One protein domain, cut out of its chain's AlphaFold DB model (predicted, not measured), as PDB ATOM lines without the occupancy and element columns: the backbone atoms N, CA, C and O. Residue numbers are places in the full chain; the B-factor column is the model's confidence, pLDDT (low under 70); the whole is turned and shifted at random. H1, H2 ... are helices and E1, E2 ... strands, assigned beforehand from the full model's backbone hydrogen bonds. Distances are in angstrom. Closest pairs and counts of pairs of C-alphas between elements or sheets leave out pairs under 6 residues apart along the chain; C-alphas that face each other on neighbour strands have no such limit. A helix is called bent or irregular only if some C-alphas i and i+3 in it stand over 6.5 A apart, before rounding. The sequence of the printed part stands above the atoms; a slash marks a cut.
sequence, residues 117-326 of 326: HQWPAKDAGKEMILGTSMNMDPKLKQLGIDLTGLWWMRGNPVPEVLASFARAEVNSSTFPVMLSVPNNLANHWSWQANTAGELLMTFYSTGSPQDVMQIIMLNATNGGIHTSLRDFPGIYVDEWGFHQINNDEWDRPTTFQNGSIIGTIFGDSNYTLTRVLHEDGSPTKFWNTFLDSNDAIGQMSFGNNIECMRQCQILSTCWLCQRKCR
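AT A GLANCE: This is residues 117 to 326 of the 326 residues of the protein "Hypothetical protein" of Brandtodinium nutricula (UniProt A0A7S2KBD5). One large antiparallel sheet of eleven strands, strongly twisted and curled like part of a barrel that stays open between its edges E1 and E4, makes the body, with H3 and H5 over one face and H1 on the other, where the sheet curls round it. The ends of the long strands E8, E9 and E10 near H4 reach away from this body as an arm, while H6 and H7 form a pair off the sheet, with H6 near H3. The printed part has 210 residues, with seven named helices and eleven named strands in the order E1 H1 H2 E2 E3 E4 E5 H3 E6 E7 E8 E9 H4 E10 H5 E11 H6 H7. The sheet's order is E1, E11, E5, E3, E2, E10, E9, E8, E7, E6, E4. The class is mixed, helices and strands, and the whole is compact, with a radius of gyration of the C-alphas of 17.0 A and spans of 48 by 43 by 35 A.

HOW THE PARTS SIT: The sheet runs from edge strand E1, residues 117 to 119, through E11, 299 to 302, E5, 189 to 192, E3, 160 to 163, E2, 150 to 154, E10, 269 to 277, E9, 249 to 256, E8, 237 to 246, E7, 222 to 225, and E6, 213 to 219, to edge strand E4, 177 to 181. E6, E7, E8 and E9 form a meander, each strand the antiparallel neighbour of the one before. In the hairpin of E8 and E9, N 251 and O 243 are 2.7 A apart, within hydrogen-bond range. So are N 273 and O 250 of E10 and E9, at 2.8 A, and N 152 and O 274 of E2 and E10, at 2.7 A. E2 and E3 are a hairpin too, with N 153 and O 161 at 2.8 A. At the edges, N 119 and O 299 of E1 and E11 are 2.8 A apart, as are N 179 and O 215 of E4 and E6. H3, residues 195 to 204, is on the sheet at a height of 9.3 A, over E5 and only just not over E11, on which 2 of its C-alphas fall. It runs along the strands, at 3 degrees to E5 on the local plane; their closest C-alphas, of Gly 197 and Trp 191, are 5.3 A apart. H1, residues 121 to 127, is on the opposite face, and the sheet curls round it; with H3 and the sheet it gives three layers, helices on both faces. H1 is irregular, with C-alphas 122 and 125 7.8 A apart. H5, residues 287 to 291, is on the same face as H3, at a height of 8.5 A, only just over E10, on which 3 of its 5 C-alphas fall. H4, residues 261 to 266, only grazes the sheet; its closest C-alpha to E9 is that of Gly 263, 5.3 A from that of Phe 256. H6, residues 307 to 313, and H7, residues 318 to 324, are not on the sheet; they touch at Met 309 and Cys 321, whose C-alphas are 5.5 A apart, with a steep tilt of 54 degrees, opposite ways. H2, residues 139 to 142, is not on the sheet and touches no helix. Each O i to N i+4 pair is within hydrogen-bond range in H3, H4, H5, H6 and H7; H1 has 1 of 3, beside 3 of 4 O i to N i+3 pairs, and H2 is too short for an i+4 pair.

IN THESE COORDINATES: E1 begins at C-alpha 117, (270.956, 240.832, 267.234). E8 is 25.5 A long, E10 24.0 A, E9 22.3 A and E6 17.9 A from first to last C-alpha. H3 measures 14.3 A. H7 ends at C-alpha 324, (274.324, 249.038, 250.248).

THE WHOLE: The C-alphas of Thr 174 and Leu 320, the two farthest apart, are 48.2 A from each other. The printed part has no cut. The links H1 to H2, E3 to E4 and E7 to E8 are long. The mean pLDDT of the printed part is 90.5, and residues 226 to 238 and 256 to 268 are under 70.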
ATOM      1  N   HIS A 117     269.962 241.288 266.265       93.69
ATOM      2  CA  HIS A 117     270.956 240.832 267.234       93.69
ATOM      3  C   HIS A 117     270.304 239.849 268.200       93.69
ATOM      4  O   HIS A 117     269.382 240.232 268.913       93.69
ATOM      5  N   GLN A 118     270.749 238.588 268.202       96.25
ATOM      6  CA  GLN A 118     270.216 237.541 269.079       96.25
ATOM      7  C   GLN A 118     271.137 237.289 270.272       96.25
ATOM      8  O   GLN A 118     272.359 237.278 270.128       96.25
ATOM      9  N   TRP A 119     270.555 237.013 271.435       97.88
ATOM     10  CA  TRP A 119     271.295 236.833 272.679       97.88
ATOM     11  C   TRP A 119     270.522 235.987 273.713       97.88
ATOM     12  O   TRP A 119     269.297 235.882 273.650       97.88
ATOM     13  N   PRO A 120     271.193 235.325 274.675       98.06
ATOM     14  CA  PRO A 120     270.515 234.543 275.713       98.06
ATOM     15  C   PRO A 120     269.822 235.437 276.754       98.06
ATOM     16  O   PRO A 120     270.455 236.342 277.282       98.06
ATOM     17  N   ALA A 121     268.585 235.130 277.168       97.81
ATOM     18  CA  ALA A 121     267.817 235.964 278.111       97.81
ATOM     19  C   ALA A 121     268.553 236.314 279.425       97.81
ATOM     20  O   ALA A 121     268.410 237.417 279.950       97.81
ATOM     21  N   LYS A 122     269.402 235.411 279.937       97.69
ATOM     22  CA  LYS A 122     270.243 235.650 281.129       97.69
ATOM     23  C   LYS A 122     271.229 236.817 280.985       97.69
ATOM     24  O   LYS A 122     271.715 237.318 281.994       97.69
ATOM     25  N   ASP A 123     271.544 237.219 279.757       98.12
ATOM     26  CA  ASP A 123     272.457 238.314 279.445       98.12
ATOM     27  C   ASP A 123     271.715 239.648 279.226       98.12
ATOM     28  O   ASP A 123     272.357 240.646 278.913       98.12
ATOM     29  N   ALA A 124     270.397 239.722 279.481       97.94
ATOM     30  CA  ALA A 124     269.586 240.926 279.244       97.94
ATOM     31  C   ALA A 124     270.179 242.214 279.836       97.94
ATOM     32  O   ALA A 124     270.158 243.247 279.180       97.94
ATOM     33  N   GLY A 125     270.755 242.163 281.042       97.06
ATOM     34  CA  GLY A 125     271.375 243.337 281.671       97.06
ATOM     35  C   GLY A 125     272.647 243.850 280.977       97.06
ATOM     36  O   GLY A 125     273.091 244.953 281.277       97.06
ATOM     37  N   LYS A 126     273.247 243.058 280.080       97.25
ATOM     38  CA  LYS A 126     274.395 243.449 279.245       97.25
ATOM     39  C   LYS A 126     273.964 243.891 277.849       97.25
ATOM     40  O   LYS A 126     274.605 244.757 277.269       97.25
ATOM     41  N   GLU A 127     272.924 243.253 277.320       97.44
ATOM     42  CA  GLU A 127     272.484 243.413 275.931       97.44
ATOM     43  C   GLU A 127     271.484 244.566 275.769       97.44
ATOM     44  O   GLU A 127     271.514 245.275 274.769       97.44
ATOM     45  N   MET A 128     270.622 244.789 276.766       97.88
ATOM     46  CA  MET A 128     269.615 245.851 276.761       97.88
ATOM     47  C   MET A 128     270.152 247.124 277.415       97.88
ATOM     48  O   MET A 128     270.830 247.080 278.443       97.88
ATOM     49  N   ILE A 129     269.784 248.283 276.874       97.69
ATOM     50  CA  ILE A 129     270.055 249.561 277.539       97.69
ATOM     51  C   ILE A 129     269.090 249.681 278.713       97.69
ATOM     52  O   ILE A 129     267.884 249.713 278.509       97.69
ATOM     53  N   LEU A 130     269.592 249.785 279.942       98.25
ATOM     54  CA  LEU A 130     268.745 249.997 281.119       98.25
ATOM     55  C   LEU A 130     268.250 251.446 281.192       98.25
ATOM     56  O   LEU A 130     269.012 252.388 280.948       98.25
ATOM     57  N   GLY A 131     266.989 251.634 281.583       98.31
ATOM     58  CA  GLY A 131     266.497 252.943 281.999       98.31
ATOM     59  C   GLY A 131     267.172 253.347 283.308       98.31
ATOM     60  O   GLY A 131     267.199 252.581 284.264       98.31
ATOM     61  N   THR A 132     267.737 254.540 283.381       98.44
ATOM     62  CA  THR A 132     268.388 255.047 284.592       98.44
ATOM     63  C   THR A 132     267.984 256.484 284.828       98.44
ATOM     64  O   THR A 132     267.666 257.223 283.897       98.44
ATOM     65  N   SER A 133     268.109 256.930 286.072       97.19
ATOM     66  CA  SER A 133     267.913 258.334 286.430       97.19
ATOM     67  C   SER A 133     268.832 259.295 285.650       97.19
ATOM     68  O   SER A 133     268.581 260.497 285.629       97.19
ATOM     69  N   MET A 134     269.909 258.791 285.029       97.44
ATOM     70  CA  MET A 134     270.871 259.580 284.249       97.44
ATOM     71  C   MET A 134     270.554 259.656 282.752       97.44
ATOM     72  O   MET A 134     271.033 260.573 282.090       97.44
ATOM     73  N   ASN A 135     269.811 258.689 282.204       97.75
ATOM     74  CA  ASN A 135     269.499 258.618 280.773       97.75
ATOM     75  C   ASN A 135     268.003 258.786 280.468       97.75
ATOM     76  O   ASN A 135     267.599 258.567 279.333       97.75
ATOM     77  N   MET A 136     267.200 259.171 281.460       98.31
ATOM     78  CA  MET A 136     265.774 259.486 281.343       98.31
ATOM     79  C   MET A 136     265.529 260.939 281.764       98.31
ATOM     80  O   MET A 136     266.346 261.522 282.483       98.31
ATOM     81  N   ASP A 137     264.403 261.530 281.355       98.25
ATOM     82  CA  ASP A 137     264.055 262.892 281.774       98.25
ATOM     83  C   ASP A 137     263.870 262.963 283.308       98.25
ATOM     84  O   ASP A 137     262.997 262.283 283.862       98.25
ATOM     85  N   PRO A 138     264.640 263.806 284.031       97.75
ATOM     86  CA  PRO A 138     264.539 263.930 285.485       97.75
ATOM     87  C   PRO A 138     263.155 264.385 285.974       97.75
ATOM     88  O   PRO A 138     262.826 264.182 287.148       97.75
ATOM     89  N   LYS A 139     262.320 264.977 285.109       98.00
ATOM     90  CA  LYS A 139     260.931 265.327 285.436       98.00
ATOM     91  C   LYS A 139     260.069 264.107 285.745       98.00
ATOM     92  O   LYS A 139     259.137 264.246 286.530       98.00
ATOM     93  N   LEU A 140     260.378 262.922 285.210       97.31
ATOM     94  CA  LEU A 140     259.644 261.691 285.536       97.31
ATOM     95  C   LEU A 140     259.641 261.438 287.045       97.31
ATOM     96  O   LEU A 140     258.584 261.304 287.661       97.31
ATOM     97  N   LYS A 141     260.820 261.521 287.669       95.50
ATOM     98  CA  LYS A 141     260.968 261.367 289.118       95.50
ATOM     99  C   LYS A 141     260.255 262.474 289.897       95.50
ATOM    100  O   LYS A 141     259.668 262.199 290.939       95.50
ATOM    101  N   GLN A 142     260.272 263.713 289.396       97.06
ATOM    102  CA  GLN A 142     259.547 264.837 290.013       97.06
ATOM    103  C   GLN A 142     258.027 264.630 289.981       97.06
ATOM    104  O   GLN A 142     257.334 265.009 290.921       97.06
ATOM    105  N   LEU A 143     257.522 263.995 288.923       97.50
ATOM    106  CA  LEU A 143     256.121 263.618 288.753       97.50
ATOM    107  C   LEU A 143     255.722 262.371 289.559       97.50
ATOM    108  O   LEU A 143     254.552 262.000 289.550       97.50
ATOM    109  N   GLY A 144     256.668 261.720 290.246       97.44
ATOM    110  CA  GLY A 144     256.433 260.466 290.963       97.44
ATOM    111  C   GLY A 144     256.334 259.237 290.056       97.44
ATOM    112  O   GLY A 144     255.827 258.210 290.493       97.44
ATOM    113  N   ILE A 145     256.806 259.330 288.809       97.62
ATOM    114  CA  ILE A 145     256.855 258.219 287.857       97.62
ATOM    115  C   ILE A 145     258.261 257.615 287.892       97.62
ATOM    116  O   ILE A 145     259.238 258.273 287.534       97.62
ATOM    117  N   ASP A 146     258.359 256.349 288.292       97.56
ATOM    118  CA  ASP A 146     259.595 255.571 288.210       97.56
ATOM    119  C   ASP A 146     259.438 254.422 287.208       97.56
ATOM    120  O   ASP A 146     258.697 253.468 287.441       97.56
ATOM    121  N   LEU A 147     260.156 254.545 286.092       97.88
ATOM    122  CA  LEU A 147     260.223 253.560 285.010       97.88
ATOM    123  C   LEU A 147     261.664 253.101 284.745       97.88
ATOM    124  O   LEU A 147     261.969 252.567 283.681       97.88
ATOM    125  N   THR A 148     262.569 253.316 285.700       98.62
ATOM    126  CA  THR A 148     263.971 252.900 285.574       98.62
ATOM    127  C   THR A 148     264.118 251.367 285.496       98.62
ATOM    128  O   THR A 148     263.171 250.615 285.719       98.62
ATOM    129  N   GLY A 149     265.308 250.861 285.192       98.44
ATOM    130  CA  GLY A 149     265.594 249.435 285.070       98.44
ATOM    131  C   GLY A 149     265.171 248.818 283.736       98.44
ATOM    132  O   GLY A 149     265.133 249.492 282.704       98.44
ATOM    133  N   LEU A 150     264.890 247.513 283.771       98.75
ATOM    134  CA  LEU A 150     264.419 246.714 282.636       98.75
ATOM    135  C   LEU A 150     263.096 246.041 282.987       98.75
ATOM    136  O   LEU A 150     262.960 245.466 284.072       98.75
ATOM    137  N   TRP A 151     262.149 246.073 282.056       98.69
ATOM    138  CA  TRP A 151     260.778 245.635 282.281       98.69
ATOM    139  C   TRP A 151     260.412 244.466 281.372       98.69
ATOM    140  O   TRP A 151     260.594 244.535 280.165       98.69
ATOM    141  N   TRP A 152     259.874 243.401 281.951       98.56
ATOM    142  CA  TRP A 152     259.321 242.236 281.269       98.56
ATOM    143  C   TRP A 152     257.820 242.411 281.048       98.56
ATOM    144  O   TRP A 152     257.082 242.726 281.978       98.56
ATOM    145  N   MET A 153     257.353 242.175 279.829       97.44
ATOM    146  CA  MET A 153     255.937 242.144 279.476       97.44
ATOM    147  C   MET A 153     255.323 240.780 279.810       97.44
ATOM    148  O   MET A 153     254.998 239.977 278.940       97.44
ATOM    149  N   ARG A 154     255.184 240.491 281.102       97.00
ATOM    150  CA  ARG A 154     254.698 239.201 281.592       97.00
ATOM    151  C   ARG A 154     253.269 238.933 281.123       97.00
ATOM    152  O   ARG A 154     252.341 239.640 281.521       97.00
ATOM    153  N   GLY A 155     253.098 237.852 280.364       92.88
ATOM    154  CA  GLY A 155     251.797 237.427 279.840       92.88
ATOM    155  C   GLY A 155     251.368 238.156 278.566       92.88
ATOM    156  O   GLY A 155     250.189 238.128 278.225       92.88
ATOM    157  N   ASN A 156     252.298 238.815 277.872       90.94
ATOM    158  CA  ASN A 156     252.029 239.452 276.588       90.94
ATOM    159  C   ASN A 156     251.678 238.398 275.517       90.94
ATOM    160  O   ASN A 156     252.425 237.433 275.361       90.94
ATOM    161  N   PRO A 157     250.561 238.533 274.773       84.50
ATOM    162  CA  PRO A 157     250.192 237.561 273.736       84.50
ATOM    163  C   PRO A 157     251.069 237.638 272.480       84.50
ATOM    164  O   PRO A 157     251.056 236.715 271.666       84.50
ATOM    165  N   VAL A 158     251.790 238.747 272.288       87.00
ATOM    166  CA  VAL A 158     252.730 238.938 271.179       87.00
ATOM    167  C   VAL A 158     254.160 238.677 271.658       87.00
ATOM    168  O   VAL A 158     254.449 238.866 272.837       87.00
ATOM    169  N   PRO A 159     255.089 238.276 270.771       91.50
ATOM    170  CA  PRO A 159     256.450 237.883 271.149       91.50
ATOM    171  C   PRO A 159     257.360 239.061 271.549       91.50
ATOM    172  O   PRO A 159     258.572 238.944 271.409       91.50
ATOM    173  N   GLU A 160     256.810 240.185 272.018       94.12
ATOM    174  CA  GLU A 160     257.538 241.280 272.675       94.12
ATOM    175  C   GLU A 160     257.752 240.936 274.150       94.12
ATOM    176  O   GLU A 160     256.790 240.654 274.867       94.12
ATOM    177  N   VAL A 161     259.004 240.973 274.609       97.44
ATOM    178  CA  VAL A 161     259.376 240.413 275.914       97.44
ATOM    179  C   VAL A 161     259.908 241.465 276.867       97.44
ATOM    180  O   VAL A 161     259.364 241.607 277.960       97.44
ATOM    181  N   LEU A 162     260.971 242.182 276.498       98.31
ATOM    182  CA  LEU A 162     261.605 243.172 277.368       98.31
ATOM    183  C   LEU A 162     261.481 244.572 276.784       98.31
ATOM    184  O   LEU A 162     261.547 244.778 275.575       98.31
ATOM    185  N   ALA A 163     261.353 245.532 277.684       97.94
ATOM    186  CA  ALA A 163     261.202 246.942 277.410       97.94
ATOM    187  C   ALA A 163     262.106 247.758 278.330       97.94
ATOM    188  O   ALA A 163     262.201 247.510 279.537       97.94
ATOM    189  N   SER A 164     262.724 248.780 277.757       98.31
ATOM    190  CA  SER A 164     263.453 249.810 278.473       98.31
ATOM    191  C   SER A 164     262.849 251.174 278.197       98.31
ATOM    192  O   SER A 164     262.533 251.516 277.061       98.31
ATOM    193  N   PHE A 165     262.743 251.977 279.252       98.06
ATOM    194  CA  PHE A 165     262.336 253.378 279.168       98.06
ATOM    195  C   PHE A 165     263.542 254.320 279.135       98.06
ATOM    196  O   PHE A 165     263.400 255.513 279.401       98.06
ATOM    197  N   ALA A 166     264.739 253.808 278.830       98.31
ATOM    198  CA  ALA A 166     265.891 254.654 278.554       98.31
ATOM    199  C   ALA A 166     265.537 255.706 277.491       98.31
ATOM    200  O   ALA A 166     264.808 255.430 276.540       98.31
ATOM    201  N   ARG A 167     266.037 256.931 277.682       97.75
ATOM    202  CA  ARG A 167     265.751 258.102 276.838       97.75
ATOM    203  C   ARG A 167     264.271 258.513 276.791       97.75
ATOM    204  O   ARG A 167     263.896 259.294 275.924       97.75
ATOM    205  N   ALA A 168     263.428 258.030 277.707       97.88
ATOM    206  CA  ALA A 168     262.053 258.500 277.794       97.88
ATOM    207  C   ALA A 168     261.978 259.955 278.286       97.88
ATOM    208  O   ALA A 168     262.675 260.346 279.230       97.88
ATOM    209  N   GLU A 169     261.094 260.737 277.667       98.00
ATOM    210  CA  GLU A 169     260.936 262.173 277.910       98.00
ATOM    211  C   GLU A 169     259.491 262.549 278.230       98.00
ATOM    212  O   GLU A 169     258.551 261.898 277.768       98.00
ATOM    213  N   VAL A 170     259.301 263.634 278.994       97.56
ATOM    214  CA  VAL A 170     257.973 264.207 279.251       97.56
ATOM    215  C   VAL A 170     257.886 265.666 278.820       97.56
ATOM    216  O   VAL A 170     258.757 266.498 279.087       97.56
ATOM    217  N   ASN A 171     256.768 266.016 278.188       97.12
ATOM    218  CA  ASN A 171     256.551 267.365 277.657       97.12
ATOM    219  C   ASN A 171     256.180 268.421 278.721       97.12
ATOM    220  O   ASN A 171     256.111 269.608 278.405       97.12
ATOM    221  N   SER A 172     255.924 268.017 279.966       96.44
ATOM    222  CA  SER A 172     255.416 268.883 281.036       96.44
ATOM    223  C   SER A 172     255.877 268.393 282.416       96.44
ATOM    224  O   SER A 172     256.252 267.235 282.582       96.44
ATOM    225  N   SER A 173     255.854 269.287 283.410       96.12
ATOM    226  CA  SER A 173     256.131 268.993 284.828       96.12
ATOM    227  C   SER A 173     254.857 268.873 285.676       96.12
ATOM    228  O   SER A 173     254.941 268.691 286.887       96.12
ATOM    229  N   THR A 174     253.675 268.977 285.062       96.75
ATOM    230  CA  THR A 174     252.371 268.813 285.720       96.75
ATOM    231  C   THR A 174     251.427 268.015 284.835       96.75
ATOM    232  O   THR A 174     251.364 268.265 283.632       96.75
ATOM    233  N   PHE A 175     250.664 267.104 285.438       96.81
ATOM    234  CA  PHE A 175     249.686 266.286 284.728       96.81
ATOM    235  C   PHE A 175     248.541 267.106 284.096       96.81
ATOM    236  O   PHE A 175     248.155 268.135 284.659       96.81
ATOM    237  N   PRO A 176     247.953 266.639 282.975       96.25
ATOM    238  CA  PRO A 176     248.382 265.474 282.198       96.25
ATOM    239  C   PRO A 176     249.710 265.734 281.469       96.25
ATOM    240  O   PRO A 176     249.980 266.855 281.040       96.25
ATOM    241  N   VAL A 177     250.541 264.699 281.333       96.38
ATOM    242  CA  VAL A 177     251.810 264.773 280.590       96.38
ATOM    243  C   VAL A 177     251.827 263.756 279.456       96.38
ATOM    244  O   VAL A 177     251.252 262.677 279.574       96.38
ATOM    245  N   MET A 178     252.505 264.093 278.364       96.50
ATOM    246  CA  MET A 178     252.830 263.145 277.303       96.50
ATOM    247  C   MET A 178     254.210 262.561 277.581       96.50
ATOM    248  O   MET A 178     255.202 263.288 277.526       96.50
ATOM    249  N   LEU A 179     254.255 261.266 277.876       97.00
ATOM    250  CA  LEU A 179     255.468 260.468 277.992       97.00
ATOM    251  C   LEU A 179     255.811 259.889 276.616       97.00
ATOM    252  O   LEU A 179     255.040 259.112 276.061       97.00
ATOM    253  N   SER A 180     256.959 260.272 276.069       96.88
ATOM    254  CA  SER A 180     257.492 259.738 274.813       96.88
ATOM    255  C   SER A 180     258.550 258.686 275.126       96.88
ATOM    256  O   SER A 180     259.535 258.989 275.794       96.88
ATOM    257  N   VAL A 181     258.331 257.451 274.676       96.06
ATOM    258  CA  VAL A 181     259.188 256.289 274.940       96.06
ATOM    259  C   VAL A 181     259.808 255.819 273.625       96.06
ATOM    260  O   VAL A 181     259.069 255.383 272.741       96.06
ATOM    261  N   PRO A 182     261.139 255.870 273.475       94.06
ATOM    262  CA  PRO A 182     261.812 255.312 272.309       94.06
ATOM    263  C   PRO A 182     261.740 253.780 272.331       94.06
ATOM    264  O   PRO A 182     262.529 253.115 272.995       94.06
ATOM    265  N   ASN A 183     260.777 253.206 271.616       91.31
ATOM    266  CA  ASN A 183     260.589 251.754 271.532       91.31
ATOM    267  C   ASN A 183     261.333 251.138 270.341       91.31
ATOM    268  O   ASN A 183     261.655 249.956 270.364       91.31
ATOM    269  N   ASN A 184     261.647 251.935 269.318       92.25
ATOM    270  CA  ASN A 184     262.352 251.461 268.134       92.25
ATOM    271  C   ASN A 184     263.870 251.628 268.206       92.25
ATOM    272  O   ASN A 184     264.545 251.137 267.310       92.25
ATOM    273  N   LEU A 185     264.453 252.270 269.216       95.31
ATOM    274  CA  LEU A 185     265.912 252.392 269.291       95.31
ATOM    275  C   LEU A 185     266.597 251.038 269.541       95.31
ATOM    276  O   LEU A 185     266.021 250.106 270.109       95.31
ATOM    277  N   ALA A 186     267.856 250.939 269.115       96.12
ATOM    278  CA  ALA A 186     268.702 249.779 269.343       96.12
ATOM    279  C   ALA A 186     268.709 249.404 270.832       96.12
ATOM    280  O   ALA A 186     268.874 250.271 271.693       96.12
ATOM    281  N   ASN A 187     268.504 248.120 271.130       96.94
ATOM    282  CA  ASN A 187     268.523 247.559 272.485       96.94
ATOM    283  C   ASN A 187     267.547 248.197 273.500       96.94
ATOM    284  O   ASN A 187     267.781 248.110 274.707       96.94
ATOM    285  N   HIS A 188     266.464 248.838 273.040       97.31
ATOM    286  CA  HIS A 188     265.399 249.344 273.922       97.31
ATOM    287  C   HIS A 188     264.241 248.353 274.073       97.31
ATOM    288  O   HIS A 188     263.651 248.274 275.148       97.31
ATOM    289  N   TRP A 189     263.956 247.562 273.037       97.38
ATOM    290  CA  TRP A 189     262.946 246.499 273.037       97.38
ATOM    291  C   TRP A 189     263.573 245.149 272.678       97.38
ATOM    292  O   TRP A 189     264.533 245.100 271.900       97.38
ATOM    293  N   SER A 190     263.026 244.066 273.233       97.62
ATOM    294  CA  SER A 190     263.367 242.702 272.835       97.62
ATOM    295  C   SER A 190     262.148 241.891 272.419       97.62
ATOM    296  O   SER A 190     261.032 242.090 272.905       97.62
ATOM    297  N   TRP A 191     262.407 240.919 271.553       96.81
ATOM    298  CA  TRP A 191     261.451 239.921 271.105       96.81
ATOM    299  C   TRP A 191     261.989 238.509 271.348       96.81
ATOM    300  O   TRP A 191     263.202 238.298 271.401       96.81
ATOM    301  N   GLN A 192     261.102 237.519 271.449       96.62
ATOM    302  CA  GLN A 192     261.502 236.109 271.494       96.62
ATOM    303  C   GLN A 192     262.162 235.702 270.168       96.62
ATOM    304  O   GLN A 192     261.528 235.826 269.125       96.62
ATOM    305  N   ALA A 193     263.381 235.155 270.195       95.88
ATOM    306  CA  ALA A 193     264.141 234.636 269.047       95.88
ATOM    307  C   ALA A 193     263.520 233.348 268.479       95.88
ATOM    308  O   ALA A 193     264.044 232.241 268.611       95.88
ATOM    309  N   ASN A 194     262.357 233.511 267.864       93.75
ATOM    310  CA  ASN A 194     261.613 232.505 267.132       93.75
ATOM    311  C   ASN A 194     260.950 233.158 265.907       93.75
ATOM    312  O   ASN A 194     260.981 234.374 265.736       93.75
ATOM    313  N   THR A 195     260.304 232.352 265.063       91.31
ATOM    314  CA  THR A 195     259.682 232.836 263.820       91.31
ATOM    315  C   THR A 195     258.637 233.933 264.046       91.31
ATOM    316  O   THR A 195     258.520 234.843 263.228       91.31
ATOM    317  N   ALA A 196     257.875 233.875 265.144       88.81
ATOM    318  CA  ALA A 196     256.869 234.891 265.441       88.81
ATOM    319  C   ALA A 196     257.524 236.227 265.821       88.81
ATOM    320  O   ALA A 196     257.113 237.275 265.324       88.81
ATOM    321  N   GLY A 197     258.561 236.192 266.663       91.31
ATOM    322  CA  GLY A 197     259.332 237.380 267.013       91.31
ATOM    323  C   GLY A 197     260.060 237.975 265.811       91.31
ATOM    324  O   GLY A 197     260.047 239.188 265.645       91.31
ATOM    325  N   GLU A 198     260.640 237.145 264.938       91.75
ATOM    326  CA  GLU A 198     261.338 237.610 263.729       91.75
ATOM    327  C   GLU A 198     260.378 238.330 262.775       91.75
ATOM    328  O   GLU A 198     260.704 239.391 262.237       91.75
ATOM    329  N   LEU A 199     259.168 237.787 262.600       89.31
ATOM    330  CA  LEU A 199     258.121 238.410 261.792       89.31
ATOM    331  C   LEU A 199     257.687 239.760 262.379       89.31
ATOM    332  O   LEU A 199     257.545 240.736 261.641       89.31
ATOM    333  N   LEU A 200     257.499 239.831 263.699       89.12
ATOM    334  CA  LEU A 200     257.106 241.069 264.364       89.12
ATOM    335  C   LEU A 200     258.220 242.122 264.289       89.12
ATOM    336  O   LEU A 200     257.975 243.260 263.899       89.12
ATOM    337  N   MET A 201     259.463 241.742 264.569       91.50
ATOM    338  CA  MET A 201     260.610 242.642 264.474       91.50
ATOM    339  C   MET A 201     260.850 243.118 263.029       91.50
ATOM    340  O   MET A 201     261.231 244.268 262.806       91.50
ATOM    341  N   THR A 202     260.554 242.283 262.029       89.69
ATOM    342  CA  THR A 202     260.538 242.673 260.609       89.69
ATOM    343  C   THR A 202     259.499 243.758 260.329       89.69
ATOM    344  O   THR A 202     259.804 244.730 259.641       89.69
ATOM    345  N   PHE A 203     258.293 243.639 260.890       88.19
ATOM    346  CA  PHE A 203     257.276 244.686 260.793       88.19
ATOM    347  C   PHE A 203     257.774 246.004 261.410       88.19
ATOM    348  O   PHE A 203     257.752 247.037 260.739       88.19
ATOM    349  N   TYR A 204     258.337 245.967 262.623       88.38
ATOM    350  CA  TYR A 204     258.924 247.150 263.270       88.38
ATOM    351  C   TYR A 204     260.127 247.735 262.511       88.38
ATOM    352  O   TYR A 204     260.355 248.940 262.556       88.38
ATOM    353  N   SER A 205     260.866 246.918 261.753       91.88
ATOM    354  CA  SER A 205     262.003 247.366 260.930       91.88
ATOM    355  C   SER A 205     261.601 248.299 259.782       91.88
ATOM    356  O   SER A 205     262.470 248.923 259.173       91.88
ATOM    357  N   THR A 206     260.306 248.381 259.461       89.56
ATOM    358  CA  THR A 206     259.776 249.303 258.446       89.56
ATOM    359  C   THR A 206     259.557 250.723 258.975       89.56
ATOM    360  O   THR A 206     259.516 251.654 258.172       89.56
ATOM    361  N   GLY A 207     259.437 250.890 260.297       87.44
ATOM    362  CA  GLY A 207     259.300 252.191 260.954       87.44
ATOM    363  C   GLY A 207     260.636 252.912 261.121       87.44
ATOM    364  O   GLY A 207     261.712 252.317 260.978       87.44
ATOM    365  N   SER A 208     260.577 254.200 261.458       90.56
ATOM    366  CA  SER A 208     261.789 254.955 261.754       90.56
ATOM    367  C   SER A 208     262.369 254.499 263.099       90.56
ATOM    368  O   SER A 208     261.627 254.342 264.076       90.56
ATOM    369  N   PRO A 209     263.700 254.353 263.218       91.19
ATOM    370  CA  PRO A 209     264.366 254.184 264.510       91.19
ATOM    371  C   PRO A 209     264.047 255.302 265.512       91.19
ATOM    372  O   PRO A 209     264.138 255.075 266.714       91.19
ATOM    373  N   GLN A 210     263.676 256.489 265.018       90.44
ATOM    374  CA  GLN A 210     263.342 257.665 265.826       90.44
ATOM    375  C   GLN A 210     261.867 257.725 266.239       90.44
ATOM    376  O   GLN A 210     261.486 258.630 266.984       90.44
ATOM    377  N   ASP A 211     261.031 256.801 265.759       89.81
ATOM    378  CA  ASP A 211     259.635 256.754 266.175       89.81
ATOM    379  C   ASP A 211     259.547 256.460 267.676       89.81
ATOM    380  O   ASP A 211     260.278 255.628 268.225       89.81
ATOM    381  N   VAL A 212     258.633 257.167 268.340       91.19
ATOM    382  CA  VAL A 212     258.389 257.045 269.777       91.19
ATOM    383  C   VAL A 212     256.972 256.565 270.033       91.19
ATOM    384  O   VAL A 212     256.012 256.998 269.392       91.19
ATOM    385  N   MET A 213     256.825 255.718 271.043       90.19
ATOM    386  CA  MET A 213     255.534 255.395 271.624       90.19
ATOM    387  C   MET A 213     255.112 256.525 272.565       90.19
ATOM    388  O   MET A 213     255.858 256.916 273.461       90.19
ATOM    389  N   GLN A 214     253.900 257.037 272.380       92.38
ATOM    390  CA  GLN A 214     253.348 258.112 273.200       92.38
ATOM    391  C   GLN A 214     252.346 257.562 274.218       92.38
ATOM    392  O   GLN A 214     251.337 256.962 273.851       92.38
ATOM    393  N   ILE A 215     252.615 257.792 275.502       92.88
ATOM    394  CA  ILE A 215     251.739 257.444 276.622       92.88
ATOM    395  C   ILE A 215     251.250 258.749 277.258       92.88
ATOM    396  O   ILE A 215     252.041 259.558 277.739       92.88
ATOM    397  N   ILE A 216     249.939 258.963 277.295       94.25
ATOM    398  CA  ILE A 216     249.339 260.083 278.021       94.25
ATOM    399  C   ILE A 216     249.198 259.665 279.481       94.25
ATOM    400  O   ILE A 216     248.373 258.816 279.805       94.25
ATOM    401  N   MET A 217     249.975 260.277 280.367       96.50
ATOM    402  CA  MET A 217     249.870 260.070 281.808       96.50
ATOM    403  C   MET A 217     248.908 261.106 282.393       96.50
ATOM    404  O   MET A 217     249.135 262.313 282.282       96.50
ATOM    405  N   LEU A 218     247.827 260.645 283.022       95.62
ATOM    406  CA  LEU A 218     246.820 261.486 283.680       95.62
ATOM    407  C   LEU A 218     247.210 261.820 285.121       95.62
ATOM    408  O   LEU A 218     246.807 262.850 285.656       95.62
ATOM    409  N   ASN A 219     247.973 260.935 285.755       96.81
ATOM    410  CA  ASN A 219     248.608 261.126 287.052       96.81
ATOM    411  C   ASN A 219     249.819 260.179 287.172       96.81
ATOM    412  O   ASN A 219     250.172 259.490 286.215       96.81
ATOM    413  N   ALA A 220     250.460 260.144 288.342       97.31
ATOM    414  CA  ALA A 220     251.669 259.350 288.573       97.31
ATOM    415  C   ALA A 220     251.458 257.835 288.436       97.31
ATOM    416  O   ALA A 220     252.423 257.104 288.253       97.31
ATOM    417  N   THR A 221     250.212 257.366 288.532       97.19
ATOM    418  CA  THR A 221     249.865 255.943 288.588       97.19
ATOM    419  C   THR A 221     248.899 255.512 287.489       97.19
ATOM    420  O   THR A 221     248.530 254.346 287.438       97.19
ATOM    421  N   ASN A 222     248.464 256.422 286.614       96.06
ATOM    422  CA  ASN A 222     247.496 256.139 285.558       96.06
ATOM    423  C   ASN A 222     247.822 256.913 284.286       96.06
ATOM    424  O   ASN A 222     247.976 258.138 284.300       96.06
ATOM    425  N   GLY A 223     247.812 256.197 283.174       92.81
ATOM    426  CA  GLY A 223     247.891 256.735 281.831       92.81
ATOM    427  C   GLY A 223     247.342 255.754 280.805       92.81
ATOM    428  O   GLY A 223     246.739 254.741 281.153       92.81
ATOM    429  N   GLY A 224     247.573 256.051 279.535       89.75
ATOM    430  CA  GLY A 224     247.222 255.166 278.435       89.75
ATOM    431  C   GLY A 224     247.801 255.643 277.112       89.75
ATOM    432  O   GLY A 224     248.185 256.803 276.964       89.75
ATOM    433  N   ILE A 225     247.889 254.742 276.141       81.94
ATOM    434  CA  ILE A 225     248.353 255.072 274.793       81.94
ATOM    435  C   ILE A 225     247.148 255.495 273.975       81.94
ATOM    436  O   ILE A 225     246.228 254.712 273.735       81.94
ATOM    437  N   HIS A 226     247.163 256.746 273.525       67.44
ATOM    438  CA  HIS A 226     246.189 257.202 272.550       67.44
ATOM    439  C   HIS A 226     246.677 256.765 271.171       67.44
ATOM    440  O   HIS A 226     247.594 257.356 270.609       67.44
ATOM    441  N   THR A 227     246.103 255.688 270.647       60.53
ATOM    442  CA  THR A 227     246.558 255.100 269.387       60.53
ATOM    443  C   THR A 227     245.688 255.534 268.209       60.53
ATOM    444  O   THR A 227     244.463 255.597 268.316       60.53
ATOM    445  N   SER A 228     246.320 255.806 267.064       53.56
ATOM    446  CA  SER A 228     245.643 255.908 265.763       53.56
ATOM    447  C   SER A 228     245.175 254.540 265.249       53.56
ATOM    448  O   SER A 228     244.376 254.473 264.317       53.56
ATOM    449  N   LEU A 229     245.601 253.440 265.890       53.06
ATOM    450  CA  LEU A 229     245.129 252.081 265.610       53.06
ATOM    451  C   LEU A 229     243.645 251.879 265.933       53.06
ATOM    452  O   LEU A 229     243.095 250.859 265.530       53.06
ATOM    453  N   ARG A 230     242.982 252.843 266.595       58.44
ATOM    454  CA  ARG A 230     241.512 252.904 266.673       58.44
ATOM    455  C   ARG A 230     240.855 252.810 265.303       58.44
ATOM    456  O   ARG A 230     239.806 252.191 265.202       58.44
ATOM    457  N   ASP A 231     241.501 253.373 264.284       57.12
ATOM    458  CA  ASP A 231     240.952 253.497 262.933       57.12
ATOM    459  C   ASP A 231     241.759 252.695 261.892       57.12
ATOM    460  O   ASP A 231     241.477 252.768 260.695       57.12
ATOM    461  N   PHE A 232     242.776 251.928 262.314       50.66
ATOM    462  CA  PHE A 232     243.619 251.164 261.392       50.66
ATOM    463  C   PHE A 232     242.942 249.841 260.994       50.66
ATOM    464  O   PHE A 232     242.652 249.019 261.878       50.66
ATOM    465  N   PRO A 233     242.724 249.585 259.686       49.38
ATOM    466  CA  PRO A 233     241.997 248.410 259.229       49.38
ATOM    467  C   PRO A 233     242.602 247.101 259.749       49.38
ATOM    468  O   PRO A 233     243.738 246.758 259.430       49.38
ATOM    469  N   GLY A 234     241.824 246.352 260.535       53.94
ATOM    470  CA  GLY A 234     242.176 245.011 261.014       53.94
ATOM    471  C   GLY A 234     242.819 244.935 262.404       53.94
ATOM    472  O   GLY A 234     242.958 243.820 262.907       53.94
ATOM    473  N   ILE A 235     243.159 246.063 263.046       59.97
ATOM    474  CA  ILE A 235     243.764 246.081 264.395       59.97
ATOM    475  C   ILE A 235     242.833 246.700 265.445       59.97
ATOM    476  O   ILE A 235     242.778 246.152 266.536       59.97
ATOM    477  N   TYR A 236     242.102 247.774 265.121       63.56
ATOM    478  CA  TYR A 236     241.061 248.437 265.933       63.56
ATOM    479  C   TYR A 236     241.174 248.252 267.464       63.56
ATOM    480  O   TYR A 236     240.678 247.278 268.024       63.56
ATOM    481  N   VAL A 237     241.814 249.195 268.156       64.75
ATOM    482  CA  VAL A 237     242.058 249.149 269.613       64.75
ATOM    483  C   VAL A 237     241.202 250.187 270.338       64.75
ATOM    484  O   VAL A 237     241.252 251.352 269.970       64.75
ATOM    485  N   ASP A 238     240.484 249.820 271.399       63.75
ATOM    486  CA  ASP A 238     239.695 250.753 272.217       63.75
ATOM    487  C   ASP A 238     240.520 251.456 273.295       63.75
ATOM    488  O   ASP A 238     240.462 252.684 273.414       63.75
ATOM    489  N   GLU A 239     241.322 250.708 274.048       70.31
ATOM    490  CA  GLU A 239     242.116 251.237 275.157       70.31
ATOM    491  C   GLU A 239     243.411 250.448 275.331       70.31
ATOM    492  O   GLU A 239     243.389 249.220 275.341       70.31
ATOM    493  N   TRP A 240     244.527 251.168 275.488       79.38
ATOM    494  CA  TRP A 240     245.840 250.644 275.881       79.38
ATOM    495  C   TRP A 240     246.247 251.276 277.218       79.38
ATOM    496  O   TRP A 240     246.998 252.259 277.245       79.38
ATOM    497  N   GLY A 241     245.721 250.746 278.322       87.38
ATOM    498  CA  GLY A 241     245.874 251.314 279.666       87.38
ATOM    499  C   GLY A 241     247.289 251.171 280.227       87.38
ATOM    500  O   GLY A 241     248.044 250.283 279.840       87.38
ATOM    501  N   PHE A 242     247.692 252.075 281.116       93.94
ATOM    502  CA  PHE A 242     248.996 252.082 281.788       93.94
ATOM    503  C   PHE A 242     248.778 252.420 283.269       93.94
ATOM    504  O   PHE A 242     248.804 253.590 283.657       93.94
ATOM    505  N   HIS A 243     248.503 251.404 284.091       95.75
ATOM    506  CA  HIS A 243     248.080 251.587 285.487       95.75
ATOM    507  C   HIS A 243     249.091 250.979 286.454       95.75
ATOM    508  O   HIS A 243     249.462 249.820 286.320       95.75
ATOM    509  N   GLN A 244     249.547 251.730 287.450       96.94
ATOM    510  CA  GLN A 244     250.512 251.220 288.416       96.94
ATOM    511  C   GLN A 244     249.833 250.233 289.373       96.94
ATOM    512  O   GLN A 244     248.840 250.570 290.018       96.94
ATOM    513  N   ILE A 245     250.406 249.037 289.509       97.19
ATOM    514  CA  ILE A 245     250.024 248.060 290.537       97.19
ATOM    515  C   ILE A 245     250.893 248.284 291.779       97.19
ATOM    516  O   ILE A 245     250.393 248.361 292.900       97.19
ATOM    517  N   ASN A 246     252.210 248.386 291.578       97.12
ATOM    518  CA  ASN A 246     253.205 248.715 292.597       97.12
ATOM    519  C   ASN A 246     254.490 249.264 291.935       97.12
ATOM    520  O   ASN A 246     254.514 249.515 290.734       97.12
ATOM    521  N   ASN A 247     255.564 249.458 292.705       96.81
ATOM    522  CA  ASN A 247     256.820 250.044 292.207       96.81
ATOM    523  C   ASN A 247     257.505 249.235 291.088       96.81
ATOM    524  O   ASN A 247     258.304 249.793 290.332       96.81
ATOM    525  N   ASP A 248     257.209 247.939 290.988       98.12
ATOM    526  CA  ASP A 248     257.827 247.012 290.041       98.12
ATOM    527  C   ASP A 248     256.808 246.392 289.079       98.12
ATOM    528  O   ASP A 248     257.168 245.500 288.317       98.12
ATOM    529  N   GLU A 249     255.543 246.816 289.094       98.38
ATOM    530  CA  GLU A 249     254.498 246.231 288.250       98.38
ATOM    531  C   GLU A 249     253.496 247.291 287.779       98.38
ATOM    532  O   GLU A 249     252.940 248.045 288.582       98.38
ATOM    533  N   TRP A 250     253.222 247.293 286.476       97.56
ATOM    534  CA  TRP A 250     252.162 248.071 285.842       97.56
ATOM    535  C   TRP A 250     251.221 247.148 285.075       97.56
ATOM    536  O   TRP A 250     251.665 246.253 284.360       97.56
ATOM    537  N   ASP A 251     249.923 247.375 285.206       95.75
ATOM    538  CA  ASP A 251     248.898 246.730 284.403       95.75
ATOM    539  C   ASP A 251     248.796 247.396 283.027       95.75
ATOM    540  O   ASP A 251     248.818 248.630 282.905       95.75
ATOM    541  N   ARG A 252     248.703 246.561 281.992       92.94
ATOM    542  CA  ARG A 252     248.654 246.960 280.586       92.94
ATOM    543  C   ARG A 252     247.459 246.307 279.899       92.94
ATOM    544  O   ARG A 252     247.642 245.389 279.093       92.94
ATOM    545  N   PRO A 253     246.232 246.750 280.220       88.75
ATOM    546  CA  PRO A 253     245.055 246.245 279.550       88.75
ATOM    547  C   PRO A 253     245.030 246.734 278.104       88.75
ATOM    548  O   PRO A 253     245.225 247.920 277.826       88.75
ATOM    549  N   THR A 254     244.803 245.800 277.191       79.88
ATOM    550  CA  THR A 254     244.541 246.067 275.781       79.88
ATOM    551  C   THR A 254     243.159 245.548 275.449       79.88
ATOM    552  O   THR A 254     242.939 244.338 275.392       79.88
ATOM    553  N   THR A 255     242.243 246.475 275.205       74.38
ATOM    554  CA  THR A 255     240.902 246.159 274.718       74.38
ATOM    555  C   THR A 255     240.862 246.400 273.218       74.38
ATOM    556  O   THR A 255     241.169 247.504 272.759       74.38
ATOM    557  N   PHE A 256     240.511 245.376 272.448       68.69
ATOM    558  CA  PHE A 256     240.305 245.490 271.009       68.69
ATOM    559  C   PHE A 256     238.828 245.761 270.706       68.69
ATOM    560  O   PHE A 256     237.931 245.254 271.372       68.69
ATOM    561  N   GLN A 257     238.559 246.533 269.657       63.72
ATOM    562  CA  GLN A 257     237.201 246.727 269.159       63.72
ATOM    563  C   GLN A 257     236.664 245.438 268.529       63.72
ATOM    564  O   GLN A 257     237.396 244.655 267.905       63.72
ATOM    565  N   ASN A 258     235.340 245.277 268.586       63.22
ATOM    566  CA  ASN A 258     234.627 244.232 267.855       63.22
ATOM    567  C   ASN A 258     234.930 244.313 266.347       63.22
ATOM    568  O   ASN A 258     234.583 245.293 265.690       63.22
ATOM    569  N   GLY A 259     235.545 243.262 265.792       60.97
ATOM    570  CA  GLY A 259     235.937 243.180 264.377       60.97
ATOM    571  C   GLY A 259     237.433 243.368 264.103       60.97
ATOM    572  O   GLY A 259     237.854 243.264 262.949       60.97
ATOM    573  N   SER A 260     238.257 243.598 265.132       64.31
ATOM    574  CA  SER A 260     239.714 243.487 265.011       64.31
ATOM    575  C   SER A 260     240.118 242.058 264.640       64.31
ATOM    576  O   SER A 260     239.750 241.108 265.328       64.31
ATOM    577  N   ILE A 261     240.893 241.888 263.563       66.44
ATOM    578  CA  ILE A 261     241.446 240.581 263.168       66.44
ATOM    579  C   ILE A 261     242.450 240.133 264.230       66.44
ATOM    580  O   ILE A 261     242.418 238.984 264.660       66.44
ATOM    581  N   ILE A 262     243.282 241.063 264.708       64.19
ATOM    582  CA  ILE A 262     244.217 240.819 265.810       64.19
ATOM    583  C   ILE A 262     243.447 240.491 267.094       64.19
ATOM    584  O   ILE A 262     243.711 239.460 267.700       64.19
ATOM    585  N   GLY A 263     242.423 241.269 267.452       57.22
ATOM    586  CA  GLY A 263     241.567 240.977 268.608       57.22
ATOM    587  C   GLY A 263     240.812 239.648 268.491       57.22
ATOM    588  O   GLY A 263     240.601 238.970 269.486       57.22
ATOM    589  N   THR A 264     240.467 239.205 267.279       60.09
ATOM    590  CA  THR A 264     239.827 237.895 267.051       60.09
ATOM    591  C   THR A 264     240.816 236.734 267.201       60.09
ATOM    592  O   THR A 264     240.432 235.659 267.656       60.09
ATOM    593  N   ILE A 265     242.082 236.930 266.815       63.75
ATOM    594  CA  ILE A 265     243.128 235.896 266.886       63.75
ATOM    595  C   ILE A 265     243.721 235.797 268.296       63.75
ATOM    596  O   ILE A 265     243.972 234.693 268.774       63.75
ATOM    597  N   PHE A 266     243.947 236.936 268.951       62.97
ATOM    598  CA  PHE A 266     244.681 237.020 270.216       62.97
ATOM    599  C   PHE A 266     243.794 237.334 271.430       62.97
ATOM    600  O   PHE A 266     244.237 237.127 272.557       62.97
ATOM    601  N   GLY A 267     242.543 237.758 271.220       60.69
ATOM    602  CA  GLY A 267     241.638 238.206 272.282       60.69
ATOM    603  C   GLY A 267     242.016 239.574 272.851       60.69
ATOM    604  O   GLY A 267     243.082 240.115 272.553       60.69
ATOM    605  N   ASP A 268     241.143 240.123 273.701       69.12
ATOM    606  CA  ASP A 268     241.565 241.158 274.648       69.12
ATOM    607  C   ASP A 268     242.731 240.611 275.464       69.12
ATOM    608  O   ASP A 268     242.689 239.479 275.958       69.12
ATOM    609  N   SER A 269     243.783 241.411 275.590       71.44
ATOM    610  CA  SER A 269     244.999 240.964 276.244       71.44
ATOM    611  C   SER A 269     245.392 241.919 277.339       71.44
ATOM    612  O   SER A 269     245.613 243.102 277.095       71.44
ATOM    613  N   ASN A 270     245.560 241.379 278.534       85.38
ATOM    614  CA  ASN A 270     246.123 242.117 279.644       85.38
ATOM    615  C   ASN A 270     247.465 241.478 279.957       85.38
ATOM    616  O   ASN A 270     247.527 240.283 280.248       85.38
ATOM    617  N   TYR A 271     248.526 242.268 279.889       92.12
ATOM    618  CA  TYR A 271     249.833 241.845 280.368       92.12
ATOM    619  C   TYR A 271     250.255 242.713 281.546       92.12
ATOM    620  O   TYR A 271     249.782 243.835 281.724       92.12
ATOM    621  N   THR A 272     251.149 242.189 282.377       97.06
ATOM    622  CA  THR A 272     251.783 242.985 283.426       97.06
ATOM    623  C   THR A 272     253.173 243.369 282.966       97.06
ATOM    624  O   THR A 272     253.998 242.510 282.675       97.06
ATOM    625  N   LEU A 273     253.457 244.661 282.937       97.69
ATOM    626  CA  LEU A 273     254.808 245.156 282.770       97.69
ATOM    627  C   LEU A 273     255.524 245.080 284.127       97.69
ATOM    628  O   LEU A 273     255.243 245.862 285.031       97.69
ATOM    629  N   THR A 274     256.420 244.110 284.282       98.69
ATOM    630  CA  THR A 274     257.082 243.747 285.539       98.69
ATOM    631  C   THR A 274     258.571 244.081 285.491       98.69
ATOM    632  O   THR A 274     259.285 243.598 284.619       98.69
ATOM    633  N   ARG A 275     259.091 244.858 286.440       98.81
ATOM    634  CA  ARG A 275     260.520 245.180 286.521       98.81
ATOM    635  C   ARG A 275     261.324 243.941 286.903       98.81
ATOM    636  O   ARG A 275     261.098 243.345 287.958       98.81
ATOM    637  N   VAL A 276     262.294 243.569 286.075       98.75
ATOM    638  CA  VAL A 276     263.140 242.382 286.281       98.75
ATOM    639  C   VAL A 276     264.579 242.736 286.654       98.75
ATOM    640  O   VAL A 276     265.212 241.974 287.381       98.75
ATOM    641  N   LEU A 277     265.057 243.922 286.264       98.69
ATOM    642  CA  LEU A 277     266.322 244.503 286.723       98.69
ATOM    643  C   LEU A 277     266.098 245.943 287.197       98.69
ATOM    644  O   LEU A 277     265.314 246.676 286.593       98.69
ATOM    645  N   HIS A 278     266.797 246.356 288.252       98.69
ATOM    646  CA  HIS A 278     266.869 247.746 288.701       98.69
ATOM    647  C   HIS A 278     267.796 248.586 287.803       98.69
ATOM    648  O   HIS A 278     268.452 248.067 286.899       98.69
ATOM    649  N   GLU A 279     267.851 249.903 288.033       98.06
ATOM    650  CA  GLU A 279     268.662 250.830 287.224       98.06
ATOM    651  C   GLU A 279     270.173 250.558 287.287       98.06
ATOM    652  O   GLU A 279     270.901 250.872 286.351       98.06
ATOM    653  N   ASP A 280     270.641 249.943 288.372       97.75
ATOM    654  CA  ASP A 280     272.032 249.517 288.561       97.75
ATOM    655  C   ASP A 280     272.327 248.128 287.960       97.75
ATOM    656  O   ASP A 280     273.441 247.618 288.084       97.75
ATOM    657  N   GLY A 281     271.332 247.506 287.319       97.88
ATOM    658  CA  GLY A 281     271.413 246.163 286.755       97.88
ATOM    659  C   GLY A 281     271.261 245.037 287.779       97.88
ATOM    660  O   GLY A 281     271.357 243.868 287.402       97.88
ATOM    661  N   SER A 282     271.014 245.344 289.056       98.38
ATOM    662  CA  SER A 282     270.743 244.319 290.060       98.38
ATOM    663  C   SER A 282     269.369 243.663 289.831       98.38
ATOM    664  O   SER A 282     268.419 244.327 289.404       98.38
ATOM    665  N   PRO A 283     269.235 242.347 290.074       98.44
ATOM    666  CA  PRO A 283     267.989 241.632 289.830       98.44
ATOM    667  C   PRO A 283     266.911 241.984 290.857       98.44
ATOM    668  O   PRO A 283     267.186 242.069 292.055       98.44
ATOM    669  N   THR A 284     265.662 242.101 290.400       98.50
ATOM    670  CA  THR A 284     264.497 242.184 291.296       98.50
ATOM    671  C   THR A 284     264.074 240.786 291.766       98.50
ATOM    672  O   THR A 284     264.573 239.758 291.295       98.50
ATOM    673  N   LYS A 285     263.062 240.714 292.644       98.25
ATOM    674  CA  LYS A 285     262.432 239.438 293.036       98.25
ATOM    675  C   LYS A 285     261.824 238.653 291.859       98.25
ATOM    676  O   LYS A 285     261.552 237.468 292.013       98.25
ATOM    677  N   PHE A 286     261.598 239.301 290.714       98.56
ATOM    678  CA  PHE A 286     260.979 238.700 289.531       98.56
ATOM    679  C   PHE A 286     261.992 238.145 288.525       98.56
ATOM    680  O   PHE A 286     261.588 237.441 287.604       98.56
ATOM    681  N   TRP A 287     263.290 238.415 288.698       98.50
ATOM    682  CA  TRP A 287     264.322 238.013 287.738       98.50
ATOM    683  C   TRP A 287     264.349 236.501 287.479       98.50
ATOM    684  O   TRP A 287     264.287 236.068 286.334       98.50
ATOM    685  N   ASN A 288     264.368 235.684 288.537       98.50
ATOM    686  CA  ASN A 288     264.377 234.226 288.374       98.50
ATOM    687  C   ASN A 288     263.067 233.720 287.756       98.50
ATOM    688  O   ASN A 288     263.097 232.855 286.893       98.50
ATOM    689  N   THR A 289     261.924 234.306 288.128       98.50
ATOM    690  CA  THR A 289     260.631 233.968 287.512       98.50
ATOM    691  C   THR A 289     260.613 234.277 286.019       98.50
ATOM    692  O   THR A 289     260.051 233.500 285.254       98.50
ATOM    693  N   PHE A 290     261.234 235.381 285.598       98.38
ATOM    694  CA  PHE A 290     261.430 235.681 284.185       98.38
ATOM    695  C   PHE A 290     262.302 234.611 283.517       98.38
ATOM    696  O   PHE A 290     261.869 234.033 282.526       98.38
ATOM    697  N   LEU A 291     263.472 234.286 284.080       98.31
ATOM    698  CA  LEU A 291     264.386 233.287 283.508       98.31
ATOM    699  C   LEU A 291     263.791 231.874 283.407       98.31
ATOM    700  O   LEU A 291     264.143 231.140 282.488       98.31
ATOM    701  N   ASP A 292     262.893 231.511 284.322       98.06
ATOM    702  CA  ASP A 292     262.192 230.222 284.323       98.06
ATOM    703  C   ASP A 292     260.943 230.216 283.416       98.06
ATOM    704  O   ASP A 292     260.305 229.176 283.234       98.06
ATOM    705  N   SER A 293     260.555 231.370 282.863       97.44
ATOM    706  CA  SER A 293     259.382 231.494 281.999       97.44
ATOM    707  C   SER A 293     259.674 231.078 280.554       97.44
ATOM    708  O   SER A 293     260.811 231.113 280.083       97.44
ATOM    709  N   ASN A 294     258.613 230.776 279.799       95.25
ATOM    710  CA  ASN A 294     258.716 230.554 278.351       95.25
ATOM    711  C   ASN A 294     259.141 231.814 277.580       95.25
ATOM    712  O   ASN A 294     259.541 231.710 276.425       95.25
ATOM    713  N   ASP A 295     259.079 232.993 278.204       96.00
ATOM    714  CA  ASP A 295     259.503 234.236 277.572       96.00
ATOM    715  C   ASP A 295     261.023 234.387 277.544       96.00
ATOM    716  O   ASP A 295     261.543 235.076 276.674       96.00
ATOM    717  N   ALA A 296     261.745 233.705 278.440       95.06
ATOM    718  CA  ALA A 296     263.206 233.730 278.525       95.06
ATOM    719  C   ALA A 296     263.906 232.723 277.592       95.06
ATOM    720  O   ALA A 296     265.089 232.408 277.765       95.06
ATOM    721  N   ILE A 297     263.209 232.259 276.550       88.44
ATOM    722  CA  ILE A 297     263.852 231.650 275.375       88.44
ATOM    723  C   ILE A 297     264.831 232.683 274.774       88.44
ATOM    724  O   ILE A 297     264.805 233.852 275.159       88.44
ATOM    725  N   GLY A 298     265.751 232.278 273.888       95.44
ATOM    726  CA  GLY A 298     266.659 233.217 273.209       95.44
ATOM    727  C   GLY A 298     265.941 234.512 272.812       95.44
ATOM    728  O   GLY A 298     264.779 234.478 272.422       95.44
ATOM    729  N   GLN A 299     266.596 235.646 272.998       97.81
ATOM    730  CA  GLN A 299     266.041 236.975 272.775       97.81
ATOM    731  C   GLN A 299     266.653 237.576 271.521       97.81
ATOM    732  O   GLN A 299     267.734 237.170 271.093       97.81
ATOM    733  N   MET A 300     265.978 238.563 270.952       96.81
ATOM    734  CA  MET A 300     266.559 239.420 269.936       96.81
ATOM    735  C   MET A 300     266.153 240.871 270.128       96.81
ATOM    736  O   MET A 300     265.072 241.153 270.633       96.81
ATOM    737  N   SER A 301     267.012 241.783 269.702       97.19
ATOM    738  CA  SER A 301     266.794 243.226 269.749       97.19
ATOM    739  C   SER A 301     267.361 243.883 268.497       97.19
ATOM    740  O   SER A 301     268.144 243.281 267.752       97.19
ATOM    741  N   PHE A 302     266.978 245.139 268.258       96.94
ATOM    742  CA  PHE A 302     267.646 245.944 267.242       96.94
ATOM    743  C   PHE A 302     269.098 246.199 267.649       96.94
ATOM    744  O   PHE A 302     269.336 246.791 268.697       96.94
ATOM    745  N   GLY A 303     270.058 245.802 266.813       94.88
ATOM    746  CA  GLY A 303     271.481 246.043 267.065       94.88
ATOM    747  C   GLY A 303     271.955 247.448 266.681       94.88
ATOM    748  O   GLY A 303     272.926 247.933 267.250       94.88
ATOM    749  N   ASN A 304     271.274 248.116 265.744       94.06
ATOM    750  CA  ASN A 304     271.640 249.444 265.232       94.06
ATOM    751  C   ASN A 304     270.408 250.340 265.010       94.06
ATOM    752  O   ASN A 304     269.263 249.869 264.959       94.06
ATOM    753  N   ASN A 305     270.650 251.638 264.838       94.56
ATOM    754  CA  ASN A 305     269.653 252.676 264.564       94.56
ATOM    755  C   ASN A 305     269.661 253.147 263.100       94.56
ATOM    756  O   ASN A 305     269.104 254.198 262.787       94.56
ATOM    757  N   ILE A 306     270.280 252.393 262.186       93.56
ATOM    758  CA  ILE A 306     270.436 252.792 260.784       93.56
ATOM    759  C   ILE A 306     269.211 252.335 259.989       93.56
ATOM    760  O   ILE A 306     269.090 251.165 259.625       93.56
ATOM    761  N   GLU A 307     268.320 253.273 259.662       94.00
ATOM    762  CA  GLU A 307     267.057 253.000 258.954       94.00
ATOM    763  C   GLU A 307     267.255 252.187 257.661       94.00
ATOM    764  O   GLU A 307     266.583 251.174 257.455       94.00
ATOM    765  N   CYS A 308     268.248 252.551 256.837       94.62
ATOM    766  CA  CYS A 308     268.574 251.800 255.622       94.62
ATOM    767  C   CYS A 308     268.927 250.337 255.923       94.62
ATOM    768  O   CYS A 308     268.466 249.435 255.218       94.62
ATOM    769  N   MET A 309     269.728 250.080 256.965       94.50
ATOM    770  CA  MET A 309     270.100 248.713 257.326       94.50
ATOM    771  C   MET A 309     268.891 247.926 257.810       94.50
ATOM    772  O   MET A 309     268.750 246.774 257.402       94.50
ATOM    773  N   ARG A 310     267.999 248.542 258.597       93.12
ATOM    774  CA  ARG A 310     266.783 247.876 259.079       93.12
ATOM    775  C   ARG A 310     265.901 247.406 257.941       93.12
ATOM    776  O   ARG A 310     265.594 246.223 257.861       93.12
ATOM    777  N   GLN A 311     265.582 248.305 257.017       93.88
ATOM    778  CA  GLN A 311     264.740 247.986 255.867       93.88
ATOM    779  C   GLN A 311     265.428 247.002 254.914       93.88
ATOM    780  O   GLN A 311     264.790 246.111 254.357       93.88
ATOM    781  N   CYS A 312     266.744 247.126 254.727       94.94
ATOM    782  CA  CYS A 312     267.492 246.223 253.861       94.94
ATOM    783  C   CYS A 312     267.565 244.792 254.419       94.94
ATOM    784  O   CYS A 312     267.396 243.838 253.655       94.94
ATOM    785  N   GLN A 313     267.797 244.628 255.728       93.94
ATOM    786  CA  GLN A 313     267.961 243.307 256.349       93.94
ATOM    787  C   GLN A 313     266.659 242.501 256.418       93.94
ATOM    788  O   GLN A 313     266.717 241.302 256.660       93.94
ATOM    789  N   ILE A 314     265.505 243.110 256.113       92.50
ATOM    790  CA  ILE A 314     264.242 242.384 255.896       92.50
ATOM    791  C   ILE A 314     264.372 241.371 254.744       92.50
ATOM    792  O   ILE A 314     263.804 240.285 254.801       92.50
ATOM    793  N   LEU A 315     265.104 241.724 253.679       92.75
ATOM    794  CA  LEU A 315     265.170 240.942 252.434       92.75
ATOM    795  C   LEU A 315     266.590 240.510 252.052       92.75
ATOM    796  O   LEU A 315     266.800 239.924 250.988       92.75
ATOM    797  N   SER A 316     267.592 240.847 252.863       94.44
ATOM    798  CA  SER A 316     268.991 240.628 252.519       94.44
ATOM    799  C   SER A 316     269.846 240.321 253.738       94.44
ATOM    800  O   SER A 316     269.414 240.428 254.881       94.44
ATOM    801  N   THR A 317     271.089 239.919 253.493       93.88
ATOM    802  CA  THR A 317     272.034 239.637 254.571       93.88
ATOM    803  C   THR A 317     272.626 240.928 255.116       93.88
ATOM    804  O   THR A 317     272.775 241.923 254.404       93.88
ATOM    805  N   CYS A 318     273.044 240.891 256.380       93.75
ATOM    806  CA  CYS A 318     273.692 242.019 257.036       93.75
ATOM    807  C   CYS A 318     274.865 242.587 256.227       93.75
ATOM    808  O   CYS A 318     274.885 243.783 255.960       93.75
ATOM    809  N   TRP A 319     275.755 241.731 255.718       94.12
ATOM    810  CA  TRP A 319     276.895 242.147 254.895       94.12
ATOM    811  C   TRP A 319     276.491 242.901 253.615       94.12
ATOM    812  O   TRP A 319     277.085 243.927 253.279       94.12
ATOM    813  N   LEU A 320     275.462 242.428 252.900       95.12
ATOM    814  CA  LEU A 320     274.960 243.122 251.709       95.12
ATOM    815  C   LEU A 320     274.373 244.488 252.075       95.12
ATOM    816  O   LEU A 320     274.587 245.462 251.353       95.12
ATOM    817  N   CYS A 321     273.686 244.576 253.213       95.25
ATOM    818  CA  CYS A 321     273.101 245.821 253.698       95.25
ATOM    819  C   CYS A 321     274.141 246.825 254.186       95.25
ATOM    820  O   CYS A 321     274.069 247.983 253.795       95.25
ATOM    821  N   GLN A 322     275.156 246.384 254.930       93.81
ATOM    822  CA  GLN A 322     276.298 247.220 255.312       93.81
ATOM    823  C   GLN A 322     277.025 247.784 254.088       93.81
ATOM    824  O   GLN A 322     277.609 248.856 254.156       93.81
ATOM    825  N   ARG A 323     277.010 247.077 252.949       92.44
ATOM    826  CA  ARG A 323     277.583 247.570 251.691       92.44
ATOM    827  C   ARG A 323     276.650 248.508 250.926       92.44
ATOM    828  O   ARG A 323     277.128 249.446 250.300       92.44
ATOM    829  N   LYS A 324     275.343 248.238 250.942       94.00
ATOM    830  CA  LYS A 324     274.324 249.038 250.248       94.00
ATOM    831  C   LYS A 324     274.056 250.376 250.938       94.00
ATOM    832  O   LYS A 324     273.725 251.332 250.251       94.00
ATOM    833  N   CYS A 325     274.145 250.409 252.264       92.31
ATOM    834  CA  CYS A 325     273.741 251.550 253.083       92.31
ATOM    835  C   CYS A 325     274.867 252.538 253.405       92.31
ATOM    836  O   CYS A 325     274.609 253.462 254.166       92.31
ATOM    837  N   ARG A 326     276.071 252.331 252.853       83.94
ATOM    838  CA  ARG A 326     277.196 253.283 252.889       83.94
ATOM    839  C   ARG A 326     276.840 254.560 252.140       83.94
ATOM    840  O   ARG A 326     277.250 255.638 252.612       83.94
TER     841      ARG A 326